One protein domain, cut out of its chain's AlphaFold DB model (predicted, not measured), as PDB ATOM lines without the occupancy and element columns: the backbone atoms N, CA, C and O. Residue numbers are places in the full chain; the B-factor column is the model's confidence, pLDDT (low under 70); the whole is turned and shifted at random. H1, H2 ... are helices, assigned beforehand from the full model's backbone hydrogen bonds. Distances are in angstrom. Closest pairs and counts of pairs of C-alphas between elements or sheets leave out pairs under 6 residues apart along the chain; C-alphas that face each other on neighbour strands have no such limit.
ATOM      1  N   TYR A  25     394.824 485.560 443.594       65.31
ATOM      2  CA  TYR A  25     394.522 485.383 442.170       65.31
ATOM      3  C   TYR A  25     393.017 485.513 441.864       65.31
ATOM      4  O   TYR A  25     392.638 486.088 440.844       65.31
ATOM      5  N   GLN A  26     392.148 485.043 442.769       67.56
ATOM      6  CA  GLN A  26     390.692 485.159 442.635       67.56
ATOM      7  C   GLN A  26     390.237 486.608 442.808       67.56
ATOM      8  O   GLN A  26     389.394 487.080 442.050       67.56
ATOM      9  N   ARG A  27     390.828 487.346 443.755       70.50
ATOM     10  CA  ARG A  27     390.538 488.768 443.993       70.50
ATOM     11  C   ARG A  27     390.835 489.613 442.751       70.50
ATOM     12  O   ARG A  27     390.021 490.458 442.377       70.50
ATOM     13  N   THR A  28     391.953 489.344 442.073       71.38
ATOM     14  CA  THR A  28     392.303 489.996 440.801       71.38
ATOM     15  C   THR A  28     391.298 489.655 439.700       71.38
ATOM     16  O   THR A  28     390.817 490.560 439.021       71.38
ATOM     17  N   ALA A  29     390.914 488.383 439.560       69.94
ATOM     18  CA  ALA A  29     389.925 487.963 438.565       69.94
ATOM     19  C   ALA A  29     388.547 488.624 438.780       69.94
ATOM     20  O   ALA A  29     387.963 489.150 437.832       69.94
ATOM     21  N   VAL A  30     388.053 488.668 440.025       71.19
ATOM     22  CA  VAL A  30     386.763 489.294 440.374       71.19
ATOM     23  C   VAL A  30     386.774 490.796 440.106       71.19
ATOM     24  O   VAL A  30     385.810 491.325 439.556       71.19
ATOM     25  N   ARG A  31     387.866 491.492 440.450       76.31
ATOM     26  CA  ARG A  31     387.997 492.936 440.211       76.31
ATOM     27  C   ARG A  31     387.933 493.269 438.721       76.31
ATOM     28  O   ARG A  31     387.217 494.193 438.340       76.31
ATOM     29  N   THR A  32     388.648 492.509 437.892       74.69
ATOM     30  CA  THR A  32     388.637 492.690 436.434       74.69
ATOM     31  C   THR A  32     387.247 492.431 435.861       74.69
ATOM     32  O   THR A  32     386.762 493.237 435.074       74.69
ATOM     33  N   LEU A  33     386.573 491.365 436.304       73.69
ATOM     34  CA  LEU A  33     385.220 491.035 435.851       73.69
ATOM     35  C   LEU A  33     384.179 492.093 436.256       73.69
ATOM     36  O   LEU A  33     383.321 492.456 435.457       73.69
ATOM     37  N   LEU A  34     384.247 492.608 437.488       75.75
ATOM     38  CA  LEU A  34     383.361 493.679 437.951       75.75
ATOM     39  C   LEU A  34     383.532 494.945 437.117       75.75
ATOM     40  O   LEU A  34     382.543 495.534 436.699       75.75
ATOM     41  N   LEU A  35     384.776 495.351 436.854       77.75
ATOM     42  CA  LEU A  35     385.064 496.534 436.044       77.75
ATOM     43  C   LEU A  35     384.545 496.381 434.612       77.75
ATOM     44  O   LEU A  35     383.899 497.295 434.103       77.75
ATOM     45  N   THR A  36     384.781 495.233 433.972       75.69
ATOM     46  CA  THR A  36     384.310 495.007 432.599       75.69
ATOM     47  C   THR A  36     382.786 494.999 432.527       75.69
ATOM     48  O   THR A  36     382.218 495.700 431.692       75.69
ATOM     49  N   LEU A  37     382.103 494.296 433.436       74.00
ATOM     50  CA  LEU A  37     380.641 494.285 433.477       74.00
ATOM     51  C   LEU A  37     380.069 495.676 433.789       74.00
ATOM     52  O   LEU A  37     379.158 496.127 433.095       74.00
ATOM     53  N   SER A  38     380.613 496.404 434.765       74.94
ATOM     54  CA  SER A  38     380.142 497.754 435.103       74.94
ATOM     55  C   SER A  38     380.306 498.764 433.962       74.94
ATOM     56  O   SER A  38     379.535 499.716 433.907       74.94
ATOM     57  N   VAL A  39     381.254 498.560 433.039       75.75
ATOM     58  CA  VAL A  39     381.441 499.421 431.856       75.75
ATOM     59  C   VAL A  39     380.595 498.960 430.667       75.75
ATOM     60  O   VAL A  39     379.957 499.777 430.004       75.75
ATOM     61  N   CYS A  40     380.555 497.658 430.384       73.25
ATOM     62  CA  CYS A  40     379.868 497.137 429.203       73.25
ATOM     63  C   CYS A  40     378.339 497.180 429.341       73.25
ATOM     64  O   CYS A  40     377.652 497.496 428.373       73.25
ATOM     65  N   THR A  41     377.789 496.895 430.525       74.50
ATOM     66  CA  THR A  41     376.328 496.788 430.706       74.50
ATOM     67  C   THR A  41     375.592 498.122 430.462       74.50
ATOM     68  O   THR A  41     374.576 498.107 429.765       74.50
ATOM     69  N   PRO A  42     376.101 499.294 430.911       79.62
ATOM     70  CA  PRO A  42     375.516 500.597 430.570       79.62
ATOM     71  C   PRO A  42     375.579 500.927 429.078       79.62
ATOM     72  O   PRO A  42     374.630 501.493 428.539       79.62
ATOM     73  N   LEU A  43     376.669 500.554 428.394       75.75
ATOM     74  CA  LEU A  43     376.800 500.736 426.945       75.75
ATOM     75  C   LEU A  43     375.760 499.903 426.189       75.75
ATOM     76  O   LEU A  43     375.141 500.397 425.249       75.75
ATOM     77  N   VAL A  44     375.522 498.669 426.641       72.81
ATOM     78  CA  VAL A  44     374.466 497.804 426.100       72.81
ATOM     79  C   VAL A  44     373.082 498.400 426.374       72.81
ATOM     80  O   VAL A  44     372.273 498.477 425.453       72.81
ATOM     81  N   ALA A  45     372.813 498.898 427.586       73.44
ATOM     82  CA  ALA A  45     371.550 499.574 427.896       73.44
ATOM     83  C   ALA A  45     371.325 500.801 426.994       73.44
ATOM     84  O   ALA A  45     370.244 500.974 426.436       73.44
ATOM     85  N   LEU A  46     372.350 501.631 426.784       78.00
ATOM     86  CA  LEU A  46     372.265 502.799 425.905       78.00
ATOM     87  C   LEU A  46     372.006 502.406 424.442       78.00
ATOM     88  O   LEU A  46     371.211 503.056 423.762       78.00
ATOM     89  N   ALA A  47     372.654 501.340 423.965       71.75
ATOM     90  CA  ALA A  47     372.443 500.818 422.619       71.75
ATOM     91  C   ALA A  47     370.999 500.331 422.418       71.75
ATOM     92  O   ALA A  47     370.369 500.707 421.430       71.75
ATOM     93  N   ILE A  48     370.448 499.588 423.387       70.44
ATOM     94  CA  ILE A  48     369.054 499.113 423.354       70.44
ATOM     95  C   ILE A  48     368.082 500.299 423.316       70.44
ATOM     96  O   ILE A  48     367.178 500.321 422.482       70.44
ATOM     97  N   TYR A  49     368.303 501.324 424.151       75.62
ATOM     98  CA  TYR A  49     367.457 502.523 424.156       75.62
ATOM     99  C   TYR A  49     367.445 503.235 422.804       75.62
ATOM    100  O   TYR A  49     366.401 503.675 422.336       75.62
ATOM    101  N   ARG A  50     368.612 503.353 422.160       76.44
ATOM    102  CA  ARG A  50     368.705 503.998 420.848       76.44
ATOM    103  C   ARG A  50     368.000 503.217 419.749       76.44
ATOM    104  O   ARG A  50     367.486 503.839 418.826       76.44
ATOM    105  N   GLN A  51     368.039 501.892 419.816       67.69
ATOM    106  CA  GLN A  51     367.526 501.044 418.750       67.69
ATOM    107  C   GLN A  51     366.011 500.839 418.846       67.69
ATOM    108  O   GLN A  51     365.334 500.855 417.823       67.69
ATOM    109  N   GLU A  52     365.478 500.670 420.057       66.94
ATOM    110  CA  GLU A  52     364.077 500.270 420.264       66.94
ATOM    111  C   GLU A  52     363.301 501.205 421.212       66.94
ATOM    112  O   GLU A  52     362.098 501.032 421.407       66.94
ATOM    113  N   GLY A  53     363.953 502.220 421.791       74.12
ATOM    114  CA  GLY A  53     363.355 503.133 422.767       74.12
ATOM    115  C   GLY A  53     363.259 502.537 424.176       74.12
ATOM    116  O   GLY A  53     363.998 501.624 424.548       74.12
ATOM    117  N   SER A  54     362.340 503.060 424.994       73.56
ATOM    118  CA  SER A  54     362.106 502.599 426.370       73.56
ATOM    119  C   SER A  54     361.330 501.276 426.402       73.56
ATOM    120  O   SER A  54     360.165 501.226 426.806       73.56
ATOM    121  N   THR A  55     361.963 500.197 425.952       74.88
ATOM    122  CA  THR A  55     361.391 498.850 426.013       74.88
ATOM    123  C   THR A  55     361.579 498.231 427.404       74.88
ATOM    124  O   THR A  55     362.458 498.640 428.167       74.88
ATOM    125  N   PRO A  56     360.791 497.209 427.771       72.94
ATOM    126  CA  PRO A  56     360.993 496.480 429.023       72.94
ATOM    127  C   PRO A  56     362.419 495.907 429.170       72.94
ATOM    128  O   PRO A  56     362.982 495.908 430.262       72.94
ATOM    129  N   LEU A  57     363.057 495.522 428.058       70.75
ATOM    130  CA  LEU A  57     364.448 495.061 428.023       70.75
ATOM    131  C   LEU A  57     365.457 496.144 428.443       70.75
ATOM    132  O   LEU A  57     366.473 495.857 429.089       70.75
ATOM    133  N   TRP A  58     365.180 497.403 428.101       79.06
ATOM    134  CA  TRP A  58     365.989 498.524 428.563       79.06
ATOM    135  C   TRP A  58     365.924 498.669 430.088       79.06
ATOM    136  O   TRP A  58     366.957 498.846 430.741       79.06
ATOM    137  N   TRP A  59     364.733 498.514 430.671       80.25
ATOM    138  CA  TRP A  59     364.540 498.574 432.119       80.25
ATOM    139  C   TRP A  59     365.262 497.445 432.858       80.25
ATOM    140  O   TRP A  59     365.920 497.709 433.864       80.25
ATOM    141  N   THR A  60     365.232 496.207 432.350       77.62
ATOM    142  CA  THR A  60     365.959 495.087 432.981       77.62
ATOM    143  C   THR A  60     367.468 495.279 432.933       77.62
ATOM    144  O   THR A  60     368.158 495.025 433.918       77.62
ATOM    145  N   THR A  61     367.984 495.772 431.806       75.88
ATOM    146  CA  THR A  61     369.424 496.003 431.629       75.88
ATOM    147  C   THR A  61     369.899 497.159 432.511       75.88
ATOM    148  O   THR A  61     370.940 497.061 433.156       75.88
ATOM    149  N   SER A  62     369.097 498.221 432.632       81.62
ATOM    150  CA  SER A  62     369.368 499.344 433.538       81.62
ATOM    151  C   SER A  62     369.322 498.931 435.016       81.62
ATOM    152  O   SER A  62     370.174 499.354 435.800       81.62
ATOM    153  N   ALA A  63     368.394 498.050 435.402       83.69
ATOM    154  CA  ALA A  63     368.349 497.486 436.752       83.69
ATOM    155  C   ALA A  63     369.582 496.613 437.058       83.69
ATOM    156  O   ALA A  63     370.152 496.704 438.148       83.69
ATOM    157  N   LEU A  64     370.050 495.818 436.086       83.19
ATOM    158  CA  LEU A  64     371.286 495.043 436.213       83.19
ATOM    159  C   LEU A  64     372.512 495.951 436.393       83.19
ATOM    160  O   LEU A  64     373.356 495.657 437.237       83.19
ATOM    161  N   CYS A  65     372.593 497.074 435.670       83.00
ATOM    162  CA  CYS A  65     373.655 498.068 435.862       83.00
ATOM    163  C   CYS A  65     373.704 498.578 437.306       83.00
ATOM    164  O   CYS A  65     374.782 498.633 437.900       83.00
ATOM    165  N   LEU A  66     372.543 498.903 437.884       84.75
ATOM    166  CA  LEU A  66     372.454 499.363 439.269       84.75
ATOM    167  C   LEU A  66     372.965 498.285 440.237       84.75
ATOM    168  O   LEU A  66     373.803 498.569 441.092       84.75
ATOM    169  N   LEU A  67     372.523 497.034 440.069       87.62
ATOM    170  CA  LEU A  67     372.949 495.917 440.918       87.62
ATOM    171  C   LEU A  67     374.452 495.631 440.794       87.62
ATOM    172  O   LEU A  67     375.128 495.447 441.806       87.62
ATOM    173  N   LEU A  68     375.013 495.669 439.586       83.69
ATOM    174  CA  LEU A  68     376.452 495.506 439.375       83.69
ATOM    175  C   LEU A  68     377.255 496.645 440.010       83.69
ATOM    176  O   LEU A  68     378.313 496.397 440.587       83.69
ATOM    177  N   TRP A  69     376.743 497.879 439.982       83.88
ATOM    178  CA  TRP A  69     377.376 499.000 440.674       83.88
ATOM    179  C   TRP A  69     377.307 498.839 442.198       83.88
ATOM    180  O   TRP A  69     378.304 499.058 442.886       83.88
ATOM    181  N   THR A  70     376.194 498.333 442.744       86.62
ATOM    182  CA  THR A  70     376.130 497.986 444.176       86.62
ATOM    183  C   THR A  70     377.104 496.866 444.549       86.62
ATOM    184  O   THR A  70     377.758 496.953 445.589       86.62
ATOM    185  N   ALA A  71     377.285 495.856 443.692       85.31
ATOM    186  CA  ALA A  71     378.280 494.804 443.895       85.31
ATOM    187  C   ALA A  71     379.712 495.356 443.847       85.31
ATOM    188  O   ALA A  71     380.540 494.983 444.676       85.31
ATOM    189  N   HIS A  72     379.984 496.299 442.942       83.88
ATOM    190  CA  HIS A  72     381.263 496.999 442.861       83.88
ATOM    191  C   HIS A  72     381.568 497.779 444.150       83.88
ATOM    192  O   HIS A  72     382.662 497.667 444.706       83.88
ATOM    193  N   VAL A  73     380.578 498.498 444.688       84.75
ATOM    194  CA  VAL A  73     380.704 499.211 445.969       84.75
ATOM    195  C   VAL A  73     380.919 498.237 447.132       84.75
ATOM    196  O   VAL A  73     381.776 498.481 447.981       84.75
ATOM    197  N   LEU A  74     380.190 497.119 447.180       87.06
ATOM    198  CA  LEU A  74     380.358 496.096 448.221       87.06
ATOM    199  C   LEU A  74     381.742 495.443 448.178       87.06
ATOM    200  O   LEU A  74     382.341 495.222 449.233       87.06
ATOM    201  N   PHE A  75     382.264 495.185 446.978       84.50
ATOM    202  CA  PHE A  75     383.609 494.654 446.779       84.50
ATOM    203  C   PHE A  75     384.667 495.638 447.293       84.50
ATOM    204  O   PHE A  75     385.535 495.255 448.073       84.50
ATOM    205  N   HIS A  76     384.534 496.928 446.960       82.31
ATOM    206  CA  HIS A  76     385.427 497.977 447.463       82.31
ATOM    207  C   HIS A  76     385.306 498.228 448.972       82.31
ATOM    208  O   HIS A  76     386.281 498.626 449.602       82.31
ATOM    209  N   ARG A  77     384.148 497.940 449.579       83.69
ATOM    210  CA  ARG A  77     383.952 497.956 451.041       83.69
ATOM    211  C   ARG A  77     384.408 496.665 451.741       83.69
ATOM    212  O   ARG A  77     384.080 496.462 452.908       83.69
ATOM    213  N   GLY A  78     385.140 495.786 451.048       79.69
ATOM    214  CA  GLY A  78     385.748 494.579 451.616       79.69
ATOM    215  C   GLY A  78     384.793 493.394 451.796       79.69
ATOM    216  O   GLY A  78     385.180 492.376 452.363       79.69
ATOM    217  N   ARG A  79     383.549 493.475 451.305       85.00
ATOM    218  CA  ARG A  79     382.576 492.367 451.354       85.00
ATOM    219  C   ARG A  79     382.664 491.514 450.086       85.00
ATOM    220  O   ARG A  79     381.710 491.424 449.318       85.00
ATOM    221  N   GLU A  80     383.818 490.889 449.872       81.62
ATOM    222  CA  GLU A  80     384.194 490.259 448.596       81.62
ATOM    223  C   GLU A  80     383.299 489.081 448.197       81.62
ATOM    224  O   GLU A  80     382.767 489.053 447.091       81.62
ATOM    225  N   ILE A  81     383.073 488.133 449.108       80.69
ATOM    226  CA  ILE A  81     382.227 486.956 448.843       80.69
ATOM    227  C   ILE A  81     380.770 487.382 448.604       80.69
ATOM    228  O   ILE A  81     380.096 486.850 447.722       80.69
ATOM    229  N   LEU A  82     380.293 488.377 449.360       83.69
ATOM    230  CA  LEU A  82     378.951 488.934 449.192       83.69
ATOM    231  C   LEU A  82     378.804 489.596 447.815       83.69
ATOM    232  O   LEU A  82     377.790 489.400 447.154       83.69
ATOM    233  N   ALA A  83     379.824 490.334 447.371       83.06
ATOM    234  CA  ALA A  83     379.842 490.961 446.057       83.06
ATOM    235  C   ALA A  83     379.810 489.921 444.927       83.06
ATOM    236  O   ALA A  83     379.004 490.063 444.015       83.06
ATOM    237  N   VAL A  84     380.602 488.842 445.008       82.88
ATOM    238  CA  VAL A  84     380.585 487.769 443.992       82.88
ATOM    239  C   VAL A  84     379.219 487.087 443.921       82.88
ATOM    240  O   VAL A  84     378.671 486.918 442.833       82.88
ATOM    241  N   ASN A  85     378.625 486.753 445.070       83.94
ATOM    242  CA  ASN A  85     377.284 486.169 445.103       83.94
ATOM    243  C   ASN A  85     376.227 487.130 444.541       83.94
ATOM    244  O   ASN A  85     375.319 486.685 443.837       83.94
ATOM    245  N   LEU A  86     376.351 488.436 444.802       85.62
ATOM    246  CA  LEU A  86     375.447 489.450 444.258       85.62
ATOM    247  C   LEU A  86     375.562 489.565 442.733       85.62
ATOM    248  O   LEU A  86     374.545 489.689 442.064       85.62
ATOM    249  N   ILE A  87     376.768 489.466 442.163       83.38
ATOM    250  CA  ILE A  87     376.968 489.486 440.702       83.38
ATOM    251  C   ILE A  87     376.266 488.293 440.055       83.38
ATOM    252  O   ILE A  87     375.471 488.472 439.135       83.38
ATOM    253  N   VAL A  88     376.542 487.081 440.547       85.81
ATOM    254  CA  VAL A  88     375.985 485.844 439.978       85.81
ATOM    255  C   VAL A  88     374.459 485.859 440.071       85.81
ATOM    256  O   VAL A  88     373.779 485.578 439.087       85.81
ATOM    257  N   THR A  89     373.910 486.253 441.223       85.31
ATOM    258  CA  THR A  89     372.453 486.342 441.412       85.31
ATOM    259  C   THR A  89     371.820 487.449 440.568       85.31
ATOM    260  O   THR A  89     370.778 487.215 439.962       85.31
ATOM    261  N   ALA A  90     372.450 488.622 440.438       84.94
ATOM    262  CA  ALA A  90     371.942 489.712 439.606       84.94
ATOM    263  C   ALA A  90     371.925 489.350 438.112       84.94
ATOM    264  O   ALA A  90     370.907 489.549 437.448       84.94
ATOM    265  N   MET A  91     373.013 488.771 437.587       84.75
ATOM    266  CA  MET A  91     373.080 488.301 436.194       84.75
ATOM    267  C   MET A  91     372.025 487.224 435.918       84.75
ATOM    268  O   MET A  91     371.363 487.230 434.876       84.75
ATOM    269  N   MET A  92     371.817 486.331 436.883       87.44
ATOM    270  CA  MET A  92     370.806 485.291 436.794       87.44
ATOM    271  C   MET A  92     369.379 485.855 436.753       87.44
ATOM    272  O   MET A  92     368.615 485.545 435.842       87.44
ATOM    273  N   VAL A  93     369.011 486.702 437.714       85.38
ATOM    274  CA  VAL A  93     367.663 487.287 437.783       85.38
ATOM    275  C   VAL A  93     367.393 488.159 436.559       85.38
ATOM    276  O   VAL A  93     366.323 488.070 435.960       85.38
ATOM    277  N   SER A  94     368.378 488.960 436.136       81.69
ATOM    278  CA  SER A  94     368.238 489.820 434.962       81.69
ATOM    279  C   SER A  94     368.049 489.027 433.674       81.69
ATOM    280  O   SER A  94     367.285 489.467 432.817       81.69
ATOM    281  N   SER A  95     368.733 487.894 433.507       83.12
ATOM    282  CA  SER A  95     368.579 487.070 432.304       83.12
ATOM    283  C   SER A  95     367.206 486.400 432.245       83.12
ATOM    284  O   SER A  95     366.557 486.457 431.205       83.12
ATOM    285  N   ILE A  96     366.705 485.874 433.367       83.25
ATOM    286  CA  ILE A  96     365.344 485.317 433.465       83.25
ATOM    287  C   ILE A  96     364.296 486.388 433.133       83.25
ATOM    288  O   ILE A  96     363.416 486.158 432.304       83.25
ATOM    289  N   LEU A  97     364.404 487.572 433.741       81.06
ATOM    290  CA  LEU A  97     363.443 488.656 433.534       81.06
ATOM    291  C   LEU A  97     363.471 489.180 432.090       81.06
ATOM    292  O   LEU A  97     362.416 489.427 431.508       81.06
ATOM    293  N   ALA A  98     364.663 489.287 431.492       73.94
ATOM    294  CA  ALA A  98     364.816 489.660 430.089       73.94
ATOM    295  C   ALA A  98     364.136 488.652 429.147       73.94
ATOM    296  O   ALA A  98     363.488 489.073 428.190       73.94
ATOM    297  N   ILE A  99     364.216 487.344 429.433       77.50
ATOM    298  CA  ILE A  99     363.529 486.305 428.648       77.50
ATOM    299  C   ILE A  99     362.006 486.452 428.747       77.50
ATOM    300  O   ILE A  99     361.328 486.448 427.720       77.50
ATOM    301  N   VAL A 100     361.471 486.633 429.963       78.12
ATOM    302  CA  VAL A 100     360.026 486.846 430.182       78.12
ATOM    303  C   VAL A 100     359.536 488.061 429.397       78.12
ATOM    304  O   VAL A 100     358.519 487.996 428.714       78.12
ATOM    305  N   MET A 101     360.270 489.170 429.478       71.81
ATOM    306  CA  MET A 101     359.865 490.431 428.862       71.81
ATOM    307  C   MET A 101     359.979 490.435 427.338       71.81
ATOM    308  O   MET A 101     359.115 491.000 426.672       71.81
ATOM    309  N   GLN A 102     361.019 489.813 426.779       68.00
ATOM    310  CA  GLN A 102     361.160 489.672 425.326       68.00
ATOM    311  C   GLN A 102     360.184 488.647 424.739       68.00
ATOM    312  O   GLN A 102     360.002 488.602 423.526       68.00
ATOM    313  N   GLY A 103     359.560 487.821 425.581       65.06
ATOM    314  CA  GLY A 103     358.590 486.830 425.137       65.06
ATOM    315  C   GLY A 103     359.209 485.624 424.430       65.06
ATOM    316  O   GLY A 103     358.466 484.830 423.866       65.06
ATOM    317  N   SER A 104     360.541 485.473 424.446       68.44
ATOM    318  CA  SER A 104     361.193 484.319 423.831       68.44
ATOM    319  C   SER A 104     362.444 483.854 424.559       68.44
ATOM    320  O   SER A 104     363.368 484.619 424.867       68.44
ATOM    321  N   VAL A 105     362.508 482.536 424.735       68.19
ATOM    322  CA  VAL A 105     363.648 481.811 425.297       68.19
ATOM    323  C   VAL A 105     364.827 481.738 424.303       68.19
ATOM    324  O   VAL A 105     365.925 481.317 424.649       68.19
ATOM    325  N   ARG A 106     364.675 482.216 423.058       63.97
ATOM    326  CA  ARG A 106     365.765 482.283 422.055       63.97
ATOM    327  C   ARG A 106     366.572 483.581 422.070       63.97
ATOM    328  O   ARG A 106     367.390 483.808 421.183       63.97
ATOM    329  N   SER A 107     366.334 484.441 423.049       68.12
ATOM    330  CA  SER A 107     367.037 485.712 423.174       68.12
ATOM    331  C   SER A 107     368.503 485.542 423.583       68.12
ATOM    332  O   SER A 107     368.905 484.550 424.199       68.12
ATOM    333  N   ALA A 108     369.313 486.572 423.313       65.62
ATOM    334  CA  ALA A 108     370.700 486.653 423.782       65.62
ATOM    335  C   ALA A 108     370.828 486.545 425.320       65.62
ATOM    336  O   ALA A 108     371.910 486.271 425.834       65.62
ATOM    337  N   ALA A 109     369.726 486.692 426.066       70.62
ATOM    338  CA  ALA A 109     369.686 486.525 427.514       70.62
ATOM    339  C   ALA A 109     370.025 485.093 427.979       70.62
ATOM    340  O   ALA A 109     370.567 484.928 429.072       70.62
ATOM    341  N   VAL A 110     369.826 484.057 427.153       72.88
ATOM    342  CA  VAL A 110     370.263 482.688 427.502       72.88
ATOM    343  C   VAL A 110     371.789 482.561 427.518       72.88
ATOM    344  O   VAL A 110     372.344 481.844 428.352       72.88
ATOM    345  N   LEU A 111     372.501 483.315 426.672       74.12
ATOM    346  CA  LEU A 111     373.968 483.372 426.722       74.12
ATOM    347  C   LEU A 111     374.452 483.973 428.048       74.12
ATOM    348  O   LEU A 111     375.468 483.536 428.588       74.12
ATOM    349  N   VAL A 112     373.687 484.907 428.624       75.50
ATOM    350  CA  VAL A 112     373.962 485.467 429.954       75.50
ATOM    351  C   VAL A 112     373.762 484.411 431.049       75.50
ATOM    352  O   VAL A 112     374.580 484.346 431.967       75.50
ATOM    353  N   MET A 113     372.769 483.516 430.947       80.88
ATOM    354  CA  MET A 113     372.630 482.379 431.881       80.88
ATOM    355  C   MET A 113     373.828 481.424 431.809       80.88
ATOM    356  O   MET A 113     374.335 480.999 432.849       80.88
ATOM    357  N   ILE A 114     374.326 481.124 430.605       79.31
ATOM    358  CA  ILE A 114     375.517 480.274 430.418       79.31
ATOM    359  C   ILE A 114     376.752 480.942 431.025       79.31
ATOM    360  O   ILE A 114     377.470 480.320 431.813       79.31
ATOM    361  N   ALA A 115     376.961 482.228 430.734       77.88
ATOM    362  CA  ALA A 115     378.043 483.008 431.327       77.88
ATOM    363  C   ALA A 115     377.951 483.043 432.862       77.88
ATOM    364  O   ALA A 115     378.972 482.967 433.541       77.88
ATOM    365  N   THR A 116     376.735 483.079 433.417       83.25
ATOM    366  CA  THR A 116     376.502 483.064 434.868       83.25
ATOM    367  C   THR A 116     376.955 481.748 435.510       83.25
ATOM    368  O   THR A 116     377.595 481.771 436.561       83.25
ATOM    369  N   VAL A 117     376.710 480.600 434.866       82.69
ATOM    370  CA  VAL A 117     377.178 479.287 435.354       82.69
ATOM    371  C   VAL A 117     378.703 479.169 435.277       82.69
ATOM    372  O   VAL A 117     379.329 478.704 436.230       82.69
ATOM    373  N   ILE A 118     379.323 479.649 434.195       80.50
ATOM    374  CA  ILE A 118     380.791 479.662 434.049       80.50
ATOM    375  C   ILE A 118     381.430 480.570 435.112       80.50
ATOM    376  O   ILE A 118     382.397 480.184 435.775       80.50
ATOM    377  N   CYS A 119     380.853 481.753 435.329       78.00
ATOM    378  CA  CYS A 119     381.276 482.703 436.355       78.00
ATOM    379  C   CYS A 119     381.197 482.079 437.760       78.00
ATOM    380  O   CYS A 119     382.176 482.092 438.506       78.00
ATOM    381  N   ALA A 120     380.083 481.418 438.094       81.56
ATOM    382  CA  ALA A 120     379.949 480.694 439.355       81.56
ATOM    383  C   ALA A 120     380.974 479.552 439.491       81.56
ATOM    384  O   ALA A 120     381.527 479.350 440.568       81.56
ATOM    385  N   GLY A 121     381.272 478.815 438.418       77.25
ATOM    386  CA  GLY A 121     382.151 477.641 438.491       77.25
ATOM    387  C   GLY A 121     383.638 477.964 438.605       77.25
ATOM    388  O   GLY A 121     384.412 477.170 439.143       77.25
ATOM    389  N   THR A 122     384.016 479.148 438.133       74.25
ATOM    390  CA  THR A 122     385.380 479.679 438.213       74.25
ATOM    391  C   THR A 122     385.641 480.406 439.532       74.25
ATOM    392  O   THR A 122     386.712 480.239 440.114       74.25
ATOM    393  N   LEU A 123     384.670 481.184 440.020       73.31
ATOM    394  CA  LEU A 123     384.859 482.079 441.167       73.31
ATOM    395  C   LEU A 123     384.323 481.530 442.495       73.31
ATOM    396  O   LEU A 123     384.776 481.972 443.550       73.31
ATOM    397  N   LEU A 124     383.379 480.582 442.473       75.88
ATOM    398  CA  LEU A 124     382.765 480.020 443.678       75.88
ATOM    399  C   LEU A 124     383.130 478.542 443.886       75.88
ATOM    400  O   LEU A 124     383.731 477.858 443.052       75.88
ATOM    401  N   ASN A 125     382.784 478.037 445.069       73.62
ATOM    402  CA  ASN A 125     382.942 476.627 445.408       73.62
ATOM    403  C   ASN A 125     381.910 475.747 444.678       73.62
ATOM    404  O   ASN A 125     380.895 476.226 444.172       73.62
ATOM    405  N   VAL A 126     382.147 474.430 444.672       73.62
ATOM    406  CA  VAL A 126     381.331 473.446 443.933       73.62
ATOM    407  C   VAL A 126     379.843 473.510 444.308       73.62
ATOM    408  O   VAL A 126     378.984 473.373 443.444       73.62
ATOM    409  N   ARG A 127     379.519 473.773 445.583       78.38
ATOM    410  CA  ARG A 127     378.126 473.865 446.053       78.38
ATOM    411  C   ARG A 127     377.359 475.040 445.407       78.38
ATOM    412  O   ARG A 127     376.349 474.760 444.765       78.38
ATOM    413  N   PRO A 128     377.811 476.311 445.496       77.19
ATOM    414  CA  PRO A 128     377.189 477.422 444.768       77.19
ATOM    415  C   PRO A 128     377.069 477.207 443.254       77.19
ATOM    416  O   PRO A 128     376.044 477.557 442.681       77.19
ATOM    417  N   LEU A 129     378.071 476.596 442.611       81.44
ATOM    418  CA  LEU A 129     378.028 476.281 441.178       81.44
ATOM    419  C   LEU A 129     376.838 475.372 440.822       81.44
ATOM    420  O   LEU A 129     376.076 475.686 439.908       81.44
ATOM    421  N   ILE A 130     376.666 474.264 441.555       81.38
ATOM    422  CA  ILE A 130     375.561 473.322 441.319       81.38
ATOM    423  C   ILE A 130     374.218 474.022 441.535       81.38
ATOM    424  O   ILE A 130     373.321 473.887 440.708       81.38
ATOM    425  N   VAL A 131     374.093 474.804 442.612       84.69
ATOM    426  CA  VAL A 131     372.858 475.536 442.926       84.69
ATOM    427  C   VAL A 131     372.489 476.501 441.795       84.69
ATOM    428  O   VAL A 131     371.369 476.438 441.294       84.69
ATOM    429  N   THR A 132     373.425 477.332 441.329       84.44
ATOM    430  CA  THR A 132     373.181 478.278 440.225       84.44
ATOM    431  C   THR A 132     372.760 477.559 438.941       84.44
ATOM    432  O   THR A 132     371.807 477.977 438.285       84.44
ATOM    433  N   ALA A 133     373.422 476.451 438.591       83.50
ATOM    434  CA  ALA A 133     373.083 475.688 437.392       83.50
ATOM    435  C   ALA A 133     371.679 475.064 437.466       83.50
ATOM    436  O   ALA A 133     370.925 475.157 436.498       83.50
ATOM    437  N   VAL A 134     371.304 474.485 438.615       86.50
ATOM    438  CA  VAL A 134     369.965 473.912 438.825       86.50
ATOM    439  C   VAL A 134     368.896 474.984 438.668       86.50
ATOM    440  O   VAL A 134     367.971 474.789 437.883       86.50
ATOM    441  N   ILE A 135     369.048 476.133 439.339       86.44
ATOM    442  CA  ILE A 135     368.057 477.212 439.259       86.44
ATOM    443  C   ILE A 135     367.950 477.725 437.806       86.44
ATOM    444  O   ILE A 135     366.845 478.002 437.336       86.44
ATOM    445  N   CYS A 136     369.061 477.816 437.058       84.81
ATOM    446  CA  CYS A 136     369.036 478.227 435.652       84.81
ATOM    447  C   CYS A 136     368.223 477.240 434.801       84.81
ATOM    448  O   CYS A 136     367.330 477.651 434.064       84.81
ATOM    449  N   ILE A 137     368.483 475.938 434.932       83.31
ATOM    450  CA  ILE A 137     367.799 474.899 434.149       83.31
ATOM    451  C   ILE A 137     366.305 474.843 434.487       83.31
ATOM    452  O   ILE A 137     365.471 474.795 433.580       83.31
ATOM    453  N   THR A 138     365.941 474.895 435.774       84.69
ATOM    454  CA  THR A 138     364.531 474.873 436.194       84.69
ATOM    455  C   THR A 138     363.787 476.122 435.734       84.69
ATOM    456  O   THR A 138     362.647 476.022 435.283       84.69
ATOM    457  N   SER A 139     364.436 477.290 435.785       84.38
ATOM    458  CA  SER A 139     363.850 478.536 435.277       84.38
ATOM    459  C   SER A 139     363.627 478.454 433.768       84.38
ATOM    460  O   SER A 139     362.545 478.784 433.295       84.38
ATOM    461  N   LEU A 140     364.597 477.929 433.011       80.94
ATOM    462  CA  LEU A 140     364.465 477.738 431.565       80.94
ATOM    463  C   LEU A 140     363.325 476.768 431.210       80.94
ATOM    464  O   LEU A 140     362.605 476.994 430.240       80.94
ATOM    465  N   ALA A 141     363.132 475.711 432.007       80.25
ATOM    466  CA  ALA A 141     362.028 474.768 431.835       80.25
ATOM    467  C   ALA A 141     360.662 475.437 432.040       80.25
ATOM    468  O   ALA A 141     359.776 475.290 431.199       80.25
ATOM    469  N   GLY A 142     360.513 476.213 433.120       82.75
ATOM    470  CA  GLY A 142     359.292 476.973 433.387       82.75
ATOM    471  C   GLY A 142     358.992 478.008 432.298       82.75
ATOM    472  O   GLY A 142     357.859 478.097 431.828       82.75
ATOM    473  N   LEU A 143     360.013 478.738 431.841       79.31
ATOM    474  CA  LEU A 143     359.877 479.740 430.780       79.31
ATOM    475  C   LEU A 143     359.477 479.114 429.438       79.31
ATOM    476  O   LEU A 143     358.587 479.629 428.767       79.31
ATOM    477  N   ASN A 144     360.067 477.974 429.069       75.38
ATOM    478  CA  ASN A 144     359.695 477.263 427.846       75.38
ATOM    479  C   ASN A 144     358.266 476.692 427.912       75.38
ATOM    480  O   ASN A 144     357.534 476.727 426.923       75.38
ATOM    481  N   ALA A 145     357.836 476.191 429.074       76.06
ATOM    482  CA  ALA A 145     356.452 475.756 429.263       76.06
ATOM    483  C   ALA A 145     355.466 476.925 429.084       76.06
ATOM    484  O   ALA A 145     354.468 476.775 428.379       76.06
ATOM    485  N   ALA A 146     355.782 478.099 429.642       76.12
ATOM    486  CA  ALA A 146     354.988 479.313 429.460       76.12
ATOM    487  C   ALA A 146     354.937 479.775 427.986       76.12
ATOM    488  O   ALA A 146     353.875 480.175 427.506       76.12
ATOM    489  N   GLU A 147     356.043 479.669 427.236       70.44
ATOM    490  CA  GLU A 147     356.088 480.004 425.797       70.44
ATOM    491  C   GLU A 147     355.233 479.032 424.964       70.44
ATOM    492  O   GLU A 147     354.498 479.451 424.065       70.44
ATOM    493  N   ASN A 148     355.245 477.738 425.303       67.94
ATOM    494  CA  ASN A 148     354.429 476.719 424.634       67.94
ATOM    495  C   ASN A 148     352.928 476.849 424.918       67.94
ATOM    496  O   ASN A 148     352.123 476.583 424.028       67.94
ATOM    497  N   MET A 149     352.546 477.289 426.119       76.50
ATOM    498  CA  MET A 149     351.148 477.579 426.472       76.50
ATOM    499  C   MET A 149     350.628 478.886 425.844       76.50
ATOM    500  O   MET A 149     349.466 479.238 426.037       76.50
ATOM    501  N   GLY A 150     351.470 479.611 425.094       66.50
ATOM    502  CA  GLY A 150     351.111 480.867 424.432       66.50
ATOM    503  C   GLY A 150     351.066 482.075 425.370       66.50
ATOM    504  O   GLY A 150     350.564 483.128 424.982       66.50
ATOM    505  N   TRP A 151     351.585 481.950 426.594       73.00
ATOM    506  CA  TRP A 151     351.625 483.049 427.565       73.00
ATOM    507  C   TRP A 151     352.695 484.100 427.220       73.00
ATOM    508  O   TRP A 151     352.650 485.214 427.738       73.00
ATOM    509  N   LEU A 152     353.632 483.772 426.322       69.00
ATOM    510  CA  LEU A 152     354.679 484.663 425.808       69.00
ATOM    511  C   LEU A 152     354.453 484.938 424.298       69.00
ATOM    512  O   LEU A 152     354.070 484.038 423.549       69.00
ATOM    513  N   ARG A 153     354.635 486.191 423.835       58.03
ATOM    514  CA  ARG A 153     354.360 486.625 422.441       58.03
ATOM    515  C   ARG A 153     355.421 486.091 421.458       58.03
ATOM    516  O   ARG A 153     356.589 486.439 421.578       58.03
ATOM    517  N   ARG A 154     355.009 485.311 420.444       54.28
ATOM    518  CA  ARG A 154     355.900 484.693 419.433       54.28
ATOM    519  C   ARG A 154     356.322 485.659 418.313       54.28
ATOM    520  O   ARG A 154     355.466 486.176 417.603       54.28
ATOM    521  N   ASN A 155     357.629 485.767 418.060       53.31
ATOM    522  CA  ASN A 155     358.163 485.998 416.708       53.31
ATOM    523  C   ASN A 155     358.317 484.625 416.021       53.31
ATOM    524  O   ASN A 155     358.798 483.692 416.659       53.31
ATOM    525  N   ASN A 156     357.873 484.495 414.762       48.47
ATOM    526  CA  ASN A 156     357.731 483.246 413.982       48.47
ATOM    527  C   ASN A 156     359.006 482.374 413.894       48.47
ATOM    528  O   ASN A 156     359.702 482.342 412.881       48.47
ATOM    529  N   LEU A 157     359.281 481.616 414.949       52.59
ATOM    530  CA  LEU A 157     360.268 480.548 415.008       52.59
ATOM    531  C   LEU A 157     359.634 479.403 415.807       52.59
ATOM    532  O   LEU A 157     359.428 479.552 417.008       52.59
ATOM    533  N   ASP A 158     359.315 478.276 415.165       49.06
ATOM    534  CA  ASP A 158     358.603 477.151 415.797       49.06
ATOM    535  C   ASP A 158     359.355 476.615 417.019       49.06
ATOM    536  O   ASP A 158     360.417 475.995 416.901       49.06
ATOM    537  N   VAL A 159     358.832 476.921 418.211       52.03
ATOM    538  CA  VAL A 159     359.373 476.535 419.518       52.03
ATOM    539  C   VAL A 159     358.877 475.145 419.861       52.03
ATOM    540  O   VAL A 159     357.683 474.910 420.013       52.03
ATOM    541  N   GLY A 160     359.821 474.217 419.962       56.38
ATOM    542  CA  GLY A 160     359.572 472.854 420.394       56.38
ATOM    543  C   GLY A 160     360.428 472.502 421.600       56.38
ATOM    544  O   GLY A 160     361.418 473.168 421.910       56.38
ATOM    545  N   LEU A 161     360.080 471.377 422.224       61.06
ATOM    546  CA  LEU A 161     360.840 470.708 423.284       61.06
ATOM    547  C   LEU A 161     362.351 470.613 422.956       61.06
ATOM    548  O   LEU A 161     363.188 470.694 423.851       61.06
ATOM    549  N   ALA A 162     362.698 470.566 421.665       55.72
ATOM    550  CA  ALA A 162     364.062 470.594 421.147       55.72
ATOM    551  C   ALA A 162     364.893 471.820 421.572       55.72
ATOM    552  O   ALA A 162     366.057 471.658 421.915       55.72
ATOM    553  N   VAL A 163     364.347 473.040 421.585       61.72
ATOM    554  CA  VAL A 163     365.154 474.244 421.886       61.72
ATOM    555  C   VAL A 163     365.519 474.319 423.365       61.72
ATOM    556  O   VAL A 163     366.676 474.581 423.696       61.72
ATOM    557  N   TRP A 164     364.569 474.013 424.249       62.91
ATOM    558  CA  TRP A 164     364.831 473.912 425.685       62.91
ATOM    559  C   TRP A 164     365.822 472.799 426.015       62.91
ATOM    560  O   TRP A 164     366.722 473.022 426.828       62.91
ATOM    561  N   ILE A 165     365.703 471.638 425.358       64.38
ATOM    562  CA  ILE A 165     366.695 470.567 425.492       64.38
ATOM    563  C   ILE A 165     368.068 471.075 425.060       64.38
ATOM    564  O   ILE A 165     369.017 470.930 425.822       64.38
ATOM    565  N   THR A 166     368.185 471.711 423.892       62.88
ATOM    566  CA  THR A 166     369.479 472.176 423.372       62.88
ATOM    567  C   THR A 166     370.129 473.197 424.302       62.88
ATOM    568  O   THR A 166     371.305 473.077 424.628       62.88
ATOM    569  N   GLN A 167     369.378 474.180 424.793       69.50
ATOM    570  CA  GLN A 167     369.928 475.209 425.677       69.50
ATOM    571  C   GLN A 167     370.244 474.681 427.086       69.50
ATOM    572  O   GLN A 167     371.288 475.019 427.647       69.50
ATOM    573  N   SER A 168     369.400 473.804 427.641       71.81
ATOM    574  CA  SER A 168     369.689 473.116 428.908       71.81
ATOM    575  C   SER A 168     370.910 472.208 428.774       71.81
ATOM    576  O   SER A 168     371.749 472.169 429.672       71.81
ATOM    577  N   ALA A 169     371.060 471.531 427.631       66.31
ATOM    578  CA  ALA A 169     372.227 470.714 427.330       66.31
ATOM    579  C   ALA A 169     373.501 471.563 427.280       66.31
ATOM    580  O   ALA A 169     374.493 471.171 427.880       66.31
ATOM    581  N   VAL A 170     373.479 472.753 426.667       71.00
ATOM    582  CA  VAL A 170     374.642 473.661 426.666       71.00
ATOM    583  C   VAL A 170     375.020 474.100 428.087       71.00
ATOM    584  O   VAL A 170     376.204 474.107 428.422       71.00
ATOM    585  N   LEU A 171     374.044 474.401 428.952       72.88
ATOM    586  CA  LEU A 171     374.294 474.737 430.363       72.88
ATOM    587  C   LEU A 171     374.893 473.561 431.149       72.88
ATOM    588  O   LEU A 171     375.840 473.751 431.914       72.88
ATOM    589  N   ILE A 172     374.378 472.347 430.940       71.69
ATOM    590  CA  ILE A 172     374.899 471.126 431.568       71.69
ATOM    591  C   ILE A 172     376.310 470.822 431.050       71.69
ATOM    592  O   ILE A 172     377.190 470.518 431.849       71.69
ATOM    593  N   ILE A 173     376.561 470.963 429.746       66.44
ATOM    594  CA  ILE A 173     377.890 470.780 429.148       66.44
ATOM    595  C   ILE A 173     378.873 471.793 429.737       66.44
ATOM    596  O   ILE A 173     379.956 471.402 430.157       66.44
ATOM    597  N   ALA A 174     378.498 473.071 429.848       70.38
ATOM    598  CA  ALA A 174     379.346 474.085 430.471       70.38
ATOM    599  C   ALA A 174     379.661 473.745 431.941       70.38
ATOM    600  O   ALA A 174     380.820 473.813 432.351       70.38
ATOM    601  N   LEU A 175     378.660 473.313 432.719       72.31
ATOM    602  CA  LEU A 175     378.835 472.863 434.103       72.31
ATOM    603  C   LEU A 175     379.798 471.669 434.200       72.31
ATOM    604  O   LEU A 175     380.726 471.688 435.009       72.31
ATOM    605  N   VAL A 176     379.586 470.642 433.374       69.81
ATOM    606  CA  VAL A 176     380.395 469.416 433.344       69.81
ATOM    607  C   VAL A 176     381.826 469.733 432.916       69.81
ATOM    608  O   VAL A 176     382.755 469.301 433.591       69.81
ATOM    609  N   CYS A 177     382.022 470.538 431.869       71.19
ATOM    610  CA  CYS A 177     383.344 470.955 431.401       71.19
ATOM    611  C   CYS A 177     384.120 471.718 432.478       71.19
ATOM    612  O   CYS A 177     385.293 471.427 432.704       71.19
ATOM    613  N   VAL A 178     383.479 472.656 433.182       76.75
ATOM    614  CA  VAL A 178     384.144 473.418 434.251       76.75
ATOM    615  C   VAL A 178     384.440 472.528 435.464       76.75
ATOM    616  O   VAL A 178     385.541 472.588 436.013       76.75
ATOM    617  N   TYR A 179     383.503 471.660 435.860       72.88
ATOM    618  CA  TYR A 179     383.695 470.732 436.976       72.88
ATOM    619  C   TYR A 179     384.819 469.722 436.703       72.88
ATOM    620  O   TYR A 179     385.742 469.592 437.511       72.88
ATOM    621  N   TYR A 180     384.779 469.041 435.555       68.75
ATOM    622  CA  TYR A 180     385.804 468.071 435.176       68.75
ATOM    623  C   TYR A 180     387.131 468.738 434.839       68.75
ATOM    624  O   TYR A 180     388.156 468.205 435.235       68.75
ATOM    625  N   GLY A 181     387.148 469.908 434.195       71.12
ATOM    626  CA  GLY A 181     388.388 470.640 433.929       71.12
ATOM    627  C   GLY A 181     389.132 470.987 435.219       71.12
ATOM    628  O   GLY A 181     390.331 470.741 435.333       71.12
ATOM    629  N   ARG A 182     388.407 471.465 436.238       72.31
ATOM    630  CA  ARG A 182     388.986 471.744 437.558       72.31
ATOM    631  C   ARG A 182     389.485 470.472 438.242       72.31
ATOM    632  O   ARG A 182     390.594 470.473 438.764       72.31
ATOM    633  N   ARG A 183     388.690 469.400 438.213       69.06
ATOM    634  CA  ARG A 183     389.037 468.121 438.847       69.06
ATOM    635  C   ARG A 183     390.224 467.431 438.170       69.06
ATOM    636  O   ARG A 183     391.117 466.944 438.847       69.06
ATOM    637  N   LEU A 184     390.266 467.432 436.841       73.69
ATOM    638  CA  LEU A 184     391.330 466.812 436.054       73.69
ATOM    639  C   LEU A 184     392.662 467.539 436.259       73.69
ATOM    640  O   LEU A 184     393.692 466.887 436.386       73.69
ATOM    641  N   LEU A 185     392.640 468.871 436.379       71.12
ATOM    642  CA  LEU A 185     393.824 469.657 436.731       71.12
ATOM    643  C   LEU A 185     394.326 469.354 438.147       71.12
ATOM    644  O   LEU A 185     395.531 469.210 438.338       71.12
ATOM    645  N   THR A 186     393.431 469.228 439.131       68.81
ATOM    646  CA  THR A 186     393.836 468.887 440.505       68.81
ATOM    647  C   THR A 186     394.361 467.457 440.616       68.81
ATOM    648  O   THR A 186     395.379 467.236 441.269       68.81
ATOM    649  N   ASP A 187     393.724 466.504 439.934       68.00
ATOM    650  CA  ASP A 187     394.107 465.089 439.970       68.00
ATOM    651  C   ASP A 187     395.411 464.844 439.184       68.00
ATOM    652  O   ASP A 187     396.271 464.084 439.632       68.00
ATOM    653  N   ALA A 188     395.622 465.531 438.053       68.81
ATOM    654  CA  ALA A 188     396.878 465.471 437.298       68.81
ATOM    655  C   ALA A 188     398.068 465.991 438.118       68.81
ATOM    656  O   ALA A 188     399.144 465.389 438.092       68.81
TER     657      ALA A 188
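What this domain is: This is residues 25 to 188 of the 860 residues of the protein "Histidine kinase" of Hydrogenophaga sp. PAMC20947 (UniProt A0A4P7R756). Six nearly aligned helices make a flat up-and-down bundle, each running against the one before it, with H3 and H4 in the middle, H1 and H2 to one side and H5 and H6 to the other. The end of H6, residues 183 to 188, sticks out. The printed part has 164 residues with six named helices, H1 to H6 in order, and no named strand: all helix. It is compact, with a radius of gyration of the C-alphas of 16.6 A and spans of 46 by 37 by 19 A.

Where its parts are: Find C-alpha 25 at (394.522, 485.383, 442.170); from there H1, residues 25 to 52, runs 40.4 A. H2 is residues 56 to 76, 30.6 A; H3 is residues 80 to 102, 32.7 A; H4 is residues 109 to 123, 20.9 A; H5 is residues 126 to 148, 33.3 A. H6, residues 161 to 188, runs 39.0 A to C-alpha 188 at (396.878, 465.471, 437.298).

How they stand to each other: Start at Ala 45 and Thr 61, the closest C-alphas of the hairpin H1 and H2, 5.6 A apart. H2 touches H3 at Ala 71 and Ala 83, closest C-alphas 4.7 A apart, opposite ways at a shallow tilt of 1 degrees. H3 touches H4 at Ser 95 and Ala 109, 4.9 A between these closest C-alphas. H6 touches H4 with residues 167 to 179 alone; the closest C-alphas, Ile 114 and Leu 171, are 5.7 A apart. H5 touches H6, closest at C-alphas Ile 137 and Ser 168, 5.8 A. H1 and H6 are apart. Every O i to N i+4 pair is within hydrogen-bond range in H2, H3, H4, H5 and H6; in H1, 22 of 24 are.

The domain as a whole: The C-alphas of Gly 53 and Ala 188 are farthest apart, 52.5 A. The printed part has no cut. The link from H5 to H6, residues 149 to 160, is long. Mean pLDDT of the printed part is 75.1; look for values under 70 at residues 102 to 108 and 152 to 167, among others.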